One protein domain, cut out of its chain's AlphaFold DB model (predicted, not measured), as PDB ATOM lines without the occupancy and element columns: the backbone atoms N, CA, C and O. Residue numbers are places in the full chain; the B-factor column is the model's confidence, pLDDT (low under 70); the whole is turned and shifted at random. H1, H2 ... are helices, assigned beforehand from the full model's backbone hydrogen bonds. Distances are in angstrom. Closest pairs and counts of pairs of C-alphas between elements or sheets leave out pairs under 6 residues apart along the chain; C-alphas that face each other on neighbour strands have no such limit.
ATOM      1  N   ARG A 163      -2.582 182.800  85.232       85.81
ATOM      2  CA  ARG A 163      -2.644 183.925  84.295       85.81
ATOM      3  C   ARG A 163      -2.540 183.415  82.859       85.81
ATOM      4  O   ARG A 163      -1.491 182.937  82.426       85.81
ATOM      5  N   TYR A 164      -3.626 183.548  82.103       85.75
ATOM      6  CA  TYR A 164      -3.602 183.260  80.675       85.75
ATOM      7  C   TYR A 164      -2.751 184.299  79.939       85.75
ATOM      8  O   TYR A 164      -2.893 185.503  80.150       85.75
ATOM      9  N   ARG A 165      -1.877 183.815  79.054       86.00
ATOM     10  CA  ARG A 165      -1.125 184.633  78.106       86.00
ATOM     11  C   ARG A 165      -1.358 184.081  76.713       86.00
ATOM     12  O   ARG A 165      -0.934 182.957  76.423       86.00
ATOM     13  N   GLU A 166      -2.015 184.870  75.874       82.25
ATOM     14  CA  GLU A 166      -2.168 184.548  74.461       82.25
ATOM     15  C   GLU A 166      -0.794 184.492  73.785       82.25
ATOM     16  O   GLU A 166       0.130 185.238  74.126       82.25
ATOM     17  N   ARG A 167      -0.622 183.530  72.881       80.69
ATOM     18  CA  ARG A 167       0.635 183.317  72.164       80.69
ATOM     19  C   ARG A 167       0.389 183.628  70.698       80.69
ATOM     20  O   ARG A 167      -0.408 182.942  70.074       80.69
ATOM     21  N   VAL A 168       1.116 184.609  70.168       72.06
ATOM     22  CA  VAL A 168       1.066 184.984  68.744       72.06
ATOM     23  C   VAL A 168       1.660 183.876  67.863       72.06
ATOM     24  O   VAL A 168       1.144 183.587  66.792       72.06
ATOM     25  N   LEU A 169       2.712 183.202  68.344       74.31
ATOM     26  CA  LEU A 169       3.338 182.048  67.694       74.31
ATOM     27  C   LEU A 169       3.400 180.871  68.673       74.31
ATOM     28  O   LEU A 169       3.982 180.975  69.761       74.31
ATOM     29  N   LEU A 170       2.813 179.739  68.285       69.88
ATOM     30  CA  LEU A 170       2.935 178.488  69.026       69.88
ATOM     31  C   LEU A 170       4.286 177.845  68.690       69.88
ATOM     32  O   LEU A 170       4.522 177.421  67.566       69.88
ATOM     33  N   ARG A 171       5.190 177.784  69.674       73.69
ATOM     34  CA  ARG A 171       6.432 177.002  69.562       73.69
ATOM     35  C   ARG A 171       6.144 175.549  69.957       73.69
ATOM     36  O   ARG A 171       5.438 175.365  70.955       73.69
ATOM     37  N   PRO A 172       6.714 174.541  69.270       73.06
ATOM     38  CA  PRO A 172       6.500 173.124  69.575       73.06
ATOM     39  C   PRO A 172       7.257 172.728  70.850       73.06
ATOM     40  O   PRO A 172       8.307 172.095  70.821       73.06
ATOM     41  N   ARG A 173       6.749 173.169  72.001       78.00
ATOM     42  CA  ARG A 173       7.273 172.825  73.323       78.00
ATOM     43  C   ARG A 173       6.283 171.900  74.005       78.00
ATOM     44  O   ARG A 173       5.175 172.321  74.331       78.00
ATOM     45  N   LEU A 174       6.711 170.668  74.238       76.31
ATOM     46  CA  LEU A 174       5.958 169.691  75.010       76.31
ATOM     47  C   LEU A 174       6.325 169.835  76.486       76.31
ATOM     48  O   LEU A 174       7.480 170.082  76.834       76.31
ATOM     49  N   PHE A 175       5.322 169.742  77.349       82.56
ATOM     50  CA  PHE A 175       5.477 169.893  78.788       82.56
ATOM     51  C   PHE A 175       4.677 168.802  79.489       82.56
ATOM     52  O   PHE A 175       3.470 168.694  79.276       82.56
ATOM     53  N   SER A 176       5.351 168.024  80.333       80.56
ATOM     54  CA  SER A 176       4.733 167.045  81.221       80.56
ATOM     55  C   SER A 176       5.017 167.444  82.663       80.56
ATOM     56  O   SER A 176       6.160 167.725  83.018       80.56
ATOM     57  N   ASN A 177       3.967 167.509  83.479       82.44
ATOM     58  CA  ASN A 177       4.054 167.819  84.904       82.44
ATOM     59  C   ASN A 177       3.424 166.678  85.704       82.44
ATOM     60  O   ASN A 177       2.254 166.740  86.096       82.44
ATOM     61  N   ARG A 178       4.191 165.599  85.860       79.81
ATOM     62  CA  ARG A 178       3.832 164.392  86.608       79.81
ATOM     63  C   ARG A 178       5.034 163.921  87.417       79.81
ATOM     64  O   ARG A 178       6.173 164.171  87.033       79.81
ATOM     65  N   ASN A 179       4.761 163.233  88.520       76.50
ATOM     66  CA  ASN A 179       5.797 162.528  89.270       76.50
ATOM     67  C   ASN A 179       6.254 161.289  88.485       76.50
ATOM     68  O   ASN A 179       5.485 160.740  87.698       76.50
ATOM     69  N   PHE A 180       7.479 160.826  88.736       80.19
ATOM     70  CA  PHE A 180       8.075 159.645  88.095       80.19
ATOM     71  C   PHE A 180       7.620 158.319  88.727       80.19
ATOM     72  O   PHE A 180       8.425 157.417  88.935       80.19
ATOM     73  N   GLU A 181       6.334 158.204  89.053       71.94
ATOM     74  CA  GLU A 181       5.763 156.941  89.531       71.94
ATOM     75  C   GLU A 181       5.329 156.082  88.342       71.94
ATOM     76  O   GLU A 181       4.800 156.598  87.353       71.94
ATOM     77  N   SER A 182       5.509 154.766  88.451       72.38
ATOM     78  CA  SER A 182       5.239 153.811  87.365       72.38
ATOM     79  C   SER A 182       3.805 153.893  86.830       72.38
ATOM     80  O   SER A 182       3.587 153.847  85.623       72.38
ATOM     81  N   TYR A 183       2.819 154.099  87.705       67.69
ATOM     82  CA  TYR A 183       1.408 154.190  87.320       67.69
ATOM     83  C   TYR A 183       1.041 155.481  86.563       67.69
ATOM     84  O   TYR A 183      -0.014 155.533  85.934       67.69
ATOM     85  N   TYR A 184       1.884 156.525  86.582       71.88
ATOM     86  CA  TYR A 184       1.681 157.718  85.743       71.88
ATOM     87  C   TYR A 184       2.138 157.525  84.300       71.88
ATOM     88  O   TYR A 184       1.906 158.416  83.480       71.88
ATOM     89  N   ARG A 185       2.785 156.395  84.005       75.31
ATOM     90  CA  ARG A 185       3.256 156.017  82.675       75.31
ATOM     91  C   ARG A 185       4.015 157.132  81.950       75.31
ATOM     92  O   ARG A 185       3.758 157.467  80.794       75.31
ATOM     93  N   VAL A 186       4.939 157.779  82.665       82.38
ATOM     94  CA  VAL A 186       5.776 158.852  82.098       82.38
ATOM     95  C   VAL A 186       6.662 158.312  80.965       82.38
ATOM     96  O   VAL A 186       6.967 159.052  80.032       82.38
ATOM     97  N   ASP A 187       6.996 157.020  81.002       78.44
ATOM     98  CA  ASP A 187       7.601 156.251  79.912       78.44
ATOM     99  C   ASP A 187       6.823 156.395  78.601       78.44
ATOM    100  O   ASP A 187       7.449 156.747  77.612       78.44
ATOM    101  N   ASP A 188       5.487 156.289  78.592       77.00
ATOM    102  CA  ASP A 188       4.690 156.491  77.366       77.00
ATOM    103  C   ASP A 188       4.890 157.894  76.779       77.00
ATOM    104  O   ASP A 188       4.933 158.083  75.565       77.00
ATOM    105  N   THR A 189       5.017 158.909  77.640       77.00
ATOM    106  CA  THR A 189       5.244 160.292  77.195       77.00
ATOM    107  C   THR A 189       6.643 160.458  76.598       77.00
ATOM    108  O   THR A 189       6.809 161.153  75.593       77.00
ATOM    109  N   LEU A 190       7.651 159.831  77.210       77.44
ATOM    110  CA  LEU A 190       9.034 159.850  76.729       77.44
ATOM    111  C   LEU A 190       9.196 159.027  75.450       77.44
ATOM    112  O   LEU A 190       9.884 159.461  74.531       77.44
ATOM    113  N   GLU A 191       8.526 157.884  75.358       71.00
ATOM    114  CA  GLU A 191       8.513 157.028  74.180       71.00
ATOM    115  C   GLU A 191       7.765 157.704  73.032       71.00
ATOM    116  O   GLU A 191       8.282 157.742  71.924       71.00
ATOM    117  N   ALA A 192       6.623 158.356  73.282       69.94
ATOM    118  CA  ALA A 192       5.950 159.196  72.288       69.94
ATOM    119  C   ALA A 192       6.842 160.328  71.776       69.94
ATOM    120  O   ALA A 192       6.830 160.630  70.582       69.94
ATOM    121  N   PHE A 193       7.646 160.930  72.655       71.38
ATOM    122  CA  PHE A 193       8.648 161.910  72.250       71.38
ATOM    123  C   PHE A 193       9.771 161.278  71.416       71.38
ATOM    124  O   PHE A 193      10.170 161.849  70.404       71.38
ATOM    125  N   GLY A 194      10.251 160.090  71.797       64.81
ATOM    126  CA  GLY A 194      11.231 159.313  71.034       64.81
ATOM    127  C   GLY A 194      10.706 158.869  69.665       64.81
ATOM    128  O   GLY A 194      11.430 158.934  68.678       64.81
ATOM    129  N   LEU A 195       9.419 158.525  69.578       57.25
ATOM    130  CA  LEU A 195       8.711 158.115  68.365       57.25
ATOM    131  C   LEU A 195       8.478 159.244  67.368       57.25
ATOM    132  O   LEU A 195       8.273 158.954  66.189       57.25
ATOM    133  N   LEU A 196       8.621 160.510  67.771       57.88
ATOM    134  CA  LEU A 196       8.836 161.596  66.808       57.88
ATOM    135  C   LEU A 196      10.101 161.349  65.939       57.88
ATOM    136  O   LEU A 196      10.328 162.088  64.984       57.88
ATOM    137  N   LYS A 197      10.891 160.294  66.224       50.59
ATOM    138  CA  LYS A 197      11.981 159.727  65.410       50.59
ATOM    139  C   LYS A 197      11.863 158.210  65.047       50.59
ATOM    140  O   LYS A 197      12.851 157.682  64.547       50.59
ATOM    141  N   ALA A 198      10.683 157.559  65.160       39.38
ATOM    142  CA  ALA A 198      10.311 156.165  64.734       39.38
ATOM    143  C   ALA A 198      10.445 154.991  65.770       39.38
ATOM    144  O   ALA A 198      11.047 155.201  66.819       39.38
ATOM    145  N   PRO A 199       9.863 153.773  65.531       47.84
ATOM    146  CA  PRO A 199       8.569 153.242  66.034       47.84
ATOM    147  C   PRO A 199       8.688 152.146  67.139       47.84
ATOM    148  O   PRO A 199       9.615 151.346  67.105       47.84
ATOM    149  N   ALA A 200       7.757 152.041  68.108       45.25
ATOM    150  CA  ALA A 200       6.562 151.183  68.007       45.25
ATOM    151  C   ALA A 200       5.451 151.511  69.054       45.25
ATOM    152  O   ALA A 200       5.637 151.301  70.237       45.25
ATOM    153  N   GLN A 201       4.256 151.918  68.588       58.09
ATOM    154  CA  GLN A 201       2.964 152.081  69.315       58.09
ATOM    155  C   GLN A 201       2.705 153.253  70.301       58.09
ATOM    156  O   GLN A 201       1.582 153.383  70.778       58.09
ATOM    157  N   PRO A 202       3.596 154.240  70.434       60.16
ATOM    158  CA  PRO A 202       3.198 155.635  70.702       60.16
ATOM    159  C   PRO A 202       2.737 156.433  69.469       60.16
ATOM    160  O   PRO A 202       2.652 157.662  69.499       60.16
ATOM    161  N   ALA A 203       2.461 155.746  68.357       64.06
ATOM    162  CA  ALA A 203       2.211 156.360  67.057       64.06
ATOM    163  C   ALA A 203       0.966 157.259  67.047       64.06
ATOM    164  O   ALA A 203       1.006 158.322  66.442       64.06
ATOM    165  N   GLU A 204      -0.117 156.891  67.735       64.94
ATOM    166  CA  GLU A 204      -1.334 157.716  67.778       64.94
ATOM    167  C   GLU A 204      -1.154 158.972  68.639       64.94
ATOM    168  O   GLU A 204      -1.602 160.053  68.253       64.94
ATOM    169  N   LEU A 205      -0.425 158.871  69.758       67.25
ATOM    170  CA  LEU A 205      -0.066 160.036  70.569       67.25
ATOM    171  C   LEU A 205       0.888 160.960  69.798       67.25
ATOM    172  O   LEU A 205       0.663 162.168  69.755       67.25
ATOM    173  N   ALA A 206       1.897 160.402  69.123       71.62
ATOM    174  CA  ALA A 206       2.812 161.154  68.269       71.62
ATOM    175  C   ALA A 206       2.081 161.825  67.093       71.62
ATOM    176  O   ALA A 206       2.272 163.016  66.865       71.62
ATOM    177  N   LYS A 207       1.176 161.118  66.400       74.81
ATOM    178  CA  LYS A 207       0.318 161.682  65.339       74.81
ATOM    179  C   LYS A 207      -0.572 162.806  65.865       74.81
ATOM    180  O   LYS A 207      -0.682 163.847  65.224       74.81
ATOM    181  N   ALA A 208      -1.193 162.628  67.033       72.31
ATOM    182  CA  ALA A 208      -2.015 163.665  67.653       72.31
ATOM    183  C   ALA A 208      -1.182 164.905  68.021       72.31
ATOM    184  O   ALA A 208      -1.621 166.030  67.787       72.31
ATOM    185  N   ILE A 209       0.033 164.706  68.541       77.75
ATOM    186  CA  ILE A 209       0.985 165.783  68.829       77.75
ATOM    187  C   ILE A 209       1.400 166.503  67.537       77.75
ATOM    188  O   ILE A 209       1.304 167.729  67.482       77.75
ATOM    189  N   LEU A 210       1.805 165.768  66.496       78.12
ATOM    190  CA  LEU A 210       2.202 166.326  65.198       78.12
ATOM    191  C   LEU A 210       1.069 167.141  64.575       78.12
ATOM    192  O   LEU A 210       1.277 168.295  64.219       78.12
ATOM    193  N   ARG A 211      -0.161 166.615  64.582       80.75
ATOM    194  CA  ARG A 211      -1.349 167.334  64.102       80.75
ATOM    195  C   ARG A 211      -1.550 168.679  64.810       80.75
ATOM    196  O   ARG A 211      -1.965 169.646  64.179       80.75
ATOM    197  N   LEU A 212      -1.285 168.759  66.116       79.06
ATOM    198  CA  LEU A 212      -1.400 170.012  66.873       79.06
ATOM    199  C   LEU A 212      -0.242 170.981  66.602       79.06
ATOM    200  O   LEU A 212      -0.445 172.193  66.689       79.06
ATOM    201  N   ILE A 213       0.946 170.465  66.283       79.44
ATOM    202  CA  ILE A 213       2.101 171.273  65.872       79.44
ATOM    203  C   ILE A 213       1.869 171.859  64.472       79.44
ATOM    204  O   ILE A 213       2.114 173.044  64.261       79.44
ATOM    205  N   GLU A 214       1.358 171.051  63.544       84.12
ATOM    206  CA  GLU A 214       1.128 171.416  62.140       84.12
ATOM    207  C   GLU A 214      -0.103 172.316  61.940       84.12
ATOM    208  O   GLU A 214      -0.154 173.078  60.977       84.12
ATOM    209  N   ALA A 215      -1.075 172.292  62.863       85.75
ATOM    210  CA  ALA A 215      -2.290 173.111  62.797       85.75
ATOM    211  C   ALA A 215      -2.435 174.074  64.003       85.75
ATOM    212  O   ALA A 215      -3.251 173.830  64.902       85.75
ATOM    213  N   PRO A 216      -1.730 175.227  64.022       82.19
ATOM    214  CA  PRO A 216      -1.782 176.185  65.131       82.19
ATOM    215  C   PRO A 216      -3.188 176.701  65.467       82.19
ATOM    216  O   PRO A 216      -3.521 176.881  66.638       82.19
ATOM    217  N   ALA A 217      -4.042 176.903  64.457       85.44
ATOM    218  CA  ALA A 217      -5.428 177.326  64.661       85.44
ATOM    219  C   ALA A 217      -6.245 176.283  65.447       85.44
ATOM    220  O   ALA A 217      -7.017 176.642  66.340       85.44
ATOM    221  N   LEU A 218      -6.026 174.989  65.179       83.88
ATOM    222  CA  LEU A 218      -6.658 173.894  65.915       83.88
ATOM    223  C   LEU A 218      -6.184 173.875  67.374       83.88
ATOM    224  O   LEU A 218      -7.010 173.783  68.281       83.88
ATOM    225  N   ALA A 219      -4.877 174.022  67.611       82.31
ATOM    226  CA  ALA A 219      -4.318 174.094  68.959       82.31
ATOM    227  C   ALA A 219      -4.876 175.290  69.758       82.31
ATOM    228  O   ALA A 219      -5.245 175.137  70.927       82.31
ATOM    229  N   THR A 220      -5.014 176.461  69.129       84.75
ATOM    230  CA  THR A 220      -5.634 177.647  69.742       84.75
ATOM    231  C   THR A 220      -7.105 177.407  70.082       84.75
ATOM    232  O   THR A 220      -7.518 177.671  71.215       84.75
ATOM    233  N   ALA A 221      -7.886 176.847  69.151       86.31
ATOM    234  CA  ALA A 221      -9.302 176.554  69.362       86.31
ATOM    235  C   ALA A 221      -9.522 175.523  70.483       86.31
ATOM    236  O   ALA A 221     -10.348 175.737  71.373       86.31
ATOM    237  N   LEU A 222      -8.748 174.433  70.493       85.69
ATOM    238  CA  LEU A 222      -8.798 173.427  71.558       85.69
ATOM    239  C   LEU A 222      -8.395 174.021  72.908       85.69
ATOM    240  O   LEU A 222      -9.073 173.786  73.906       85.69
ATOM    241  N   GLY A 223      -7.348 174.851  72.942       86.81
ATOM    242  CA  GLY A 223      -6.934 175.554  74.151       86.81
ATOM    243  C   GLY A 223      -8.010 176.504  74.684       86.81
ATOM    244  O   GLY A 223      -8.183 176.600  75.898       86.81
ATOM    245  N   ALA A 224      -8.739 177.206  73.811       88.31
ATOM    246  CA  ALA A 224      -9.850 178.073  74.206       88.31
ATOM    247  C   ALA A 224     -11.010 177.271  74.814       88.31
ATOM    248  O   ALA A 224     -11.429 177.571  75.934       88.31
ATOM    249  N   ARG A 225     -11.446 176.198  74.140       87.62
ATOM    250  CA  ARG A 225     -12.500 175.295  74.638       87.62
ATOM    251  C   ARG A 225     -12.114 174.638  75.962       87.62
ATOM    252  O   ARG A 225     -12.922 174.601  76.882       87.62
ATOM    253  N   ALA A 226     -10.872 174.176  76.096       86.19
ATOM    254  CA  ALA A 226     -10.381 173.579  77.335       86.19
ATOM    255  C   ALA A 226     -10.406 174.576  78.504       86.19
ATOM    256  O   ALA A 226     -10.830 174.218  79.599       86.19
ATOM    257  N   ARG A 227     -10.008 175.840  78.286       88.88
ATOM    258  CA  ARG A 227     -10.090 176.882  79.328       88.88
ATOM    259  C   ARG A 227     -11.527 177.166  79.745       88.88
ATOM    260  O   ARG A 227     -11.777 177.309  80.939       88.88
ATOM    261  N   GLN A 228     -12.440 177.266  78.780       89.81
ATOM    262  CA  GLN A 228     -13.860 177.463  79.056       89.81
ATOM    263  C   GLN A 228     -14.405 176.305  79.898       89.81
ATOM    264  O   GLN A 228     -14.901 176.531  80.998       89.81
ATOM    265  N   ARG A 229     -14.155 175.069  79.457       89.12
ATOM    266  CA  ARG A 229     -14.535 173.859  80.184       89.12
ATOM    267  C   ARG A 229     -13.981 173.827  81.610       89.12
ATOM    268  O   ARG A 229     -14.712 173.524  82.541       89.12
ATOM    269  N   VAL A 230     -12.702 174.165  81.809       89.12
ATOM    270  CA  VAL A 230     -12.091 174.217  83.151       89.12
ATOM    271  C   VAL A 230     -12.815 175.211  84.061       89.12
ATOM    272  O   VAL A 230     -13.079 174.892  85.217       89.12
ATOM    273  N   ARG A 231     -13.163 176.396  83.551       88.56
ATOM    274  CA  ARG A 231     -13.893 177.410  84.327       88.56
ATOM    275  C   ARG A 231     -15.298 176.937  84.703       88.56
ATOM    276  O   ARG A 231     -15.699 177.121  85.844       88.56
ATOM    277  N   GLU A 232     -16.004 176.312  83.767       89.38
ATOM    278  CA  GLU A 232     -17.394 175.876  83.944       89.38
ATOM    279  C   GLU A 232     -17.524 174.611  84.809       89.38
ATOM    280  O   GLU A 232     -18.442 174.498  85.623       89.38
TER     281      GLU A 232
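What this domain is: This is residues 163 to 232 of the 256 residues of the protein "Glyco_trans_4-like_N domain-containing protein" of Candidatus Rokubacteria bacterium (UniProt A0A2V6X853). An unnamed stretch, residues 163 to 185, leads into three helices set corner to corner as an open arch: H2 is the crossbar, H1 and H3 the two legs. Residues 179 to 185 stick out. The printed part has 70 residues with three named helices, H1, H2, H3, and no named strand; it is all helix. It is loose, with a radius of gyration of the C-alphas of 14.0 A, and spans 33 by 27 by 17 A.

Where its parts are: H1 is residues 186 to 195, from C-alpha 186 at (5.776, 158.852, 82.098), 14.1 A long. H2 is residues 203 to 214, 15.9 A. H3 is residues 216 to 232, 24.4 A, ending at C-alpha 232 at (-17.394, 175.876, 83.944).

How they stand to each other: H1 and H2 touch, H2 with residues 203 to 206 alone; the closest C-alphas, of Ala 192 and Ala 206, are 5.5 A apart. They run the same way at a steep tilt of 67 degrees, only just short of about perpendicular. H2 and H3 only just touch, only at the corner, with 3 pairs of C-alphas within 8 A, made by residues 212 to 213 and 218 to 219; the closest, Leu 212 and Ala 219, are 5.4 A apart. Their lines are about perpendicular, at 76 degrees. H1 and H3 are apart. In H1, H2 and H3 every O i to N i+4 pair is within hydrogen-bond range.

The domain as a whole: The C-alphas farthest apart, of Ala 198 and Glu 232, are 39.1 A apart. The printed part has no cut. The link H1 to H2 is short, H2 to H3 tight. The pLDDT is under 70 at residues 170, 183, 192 and 194 to 205.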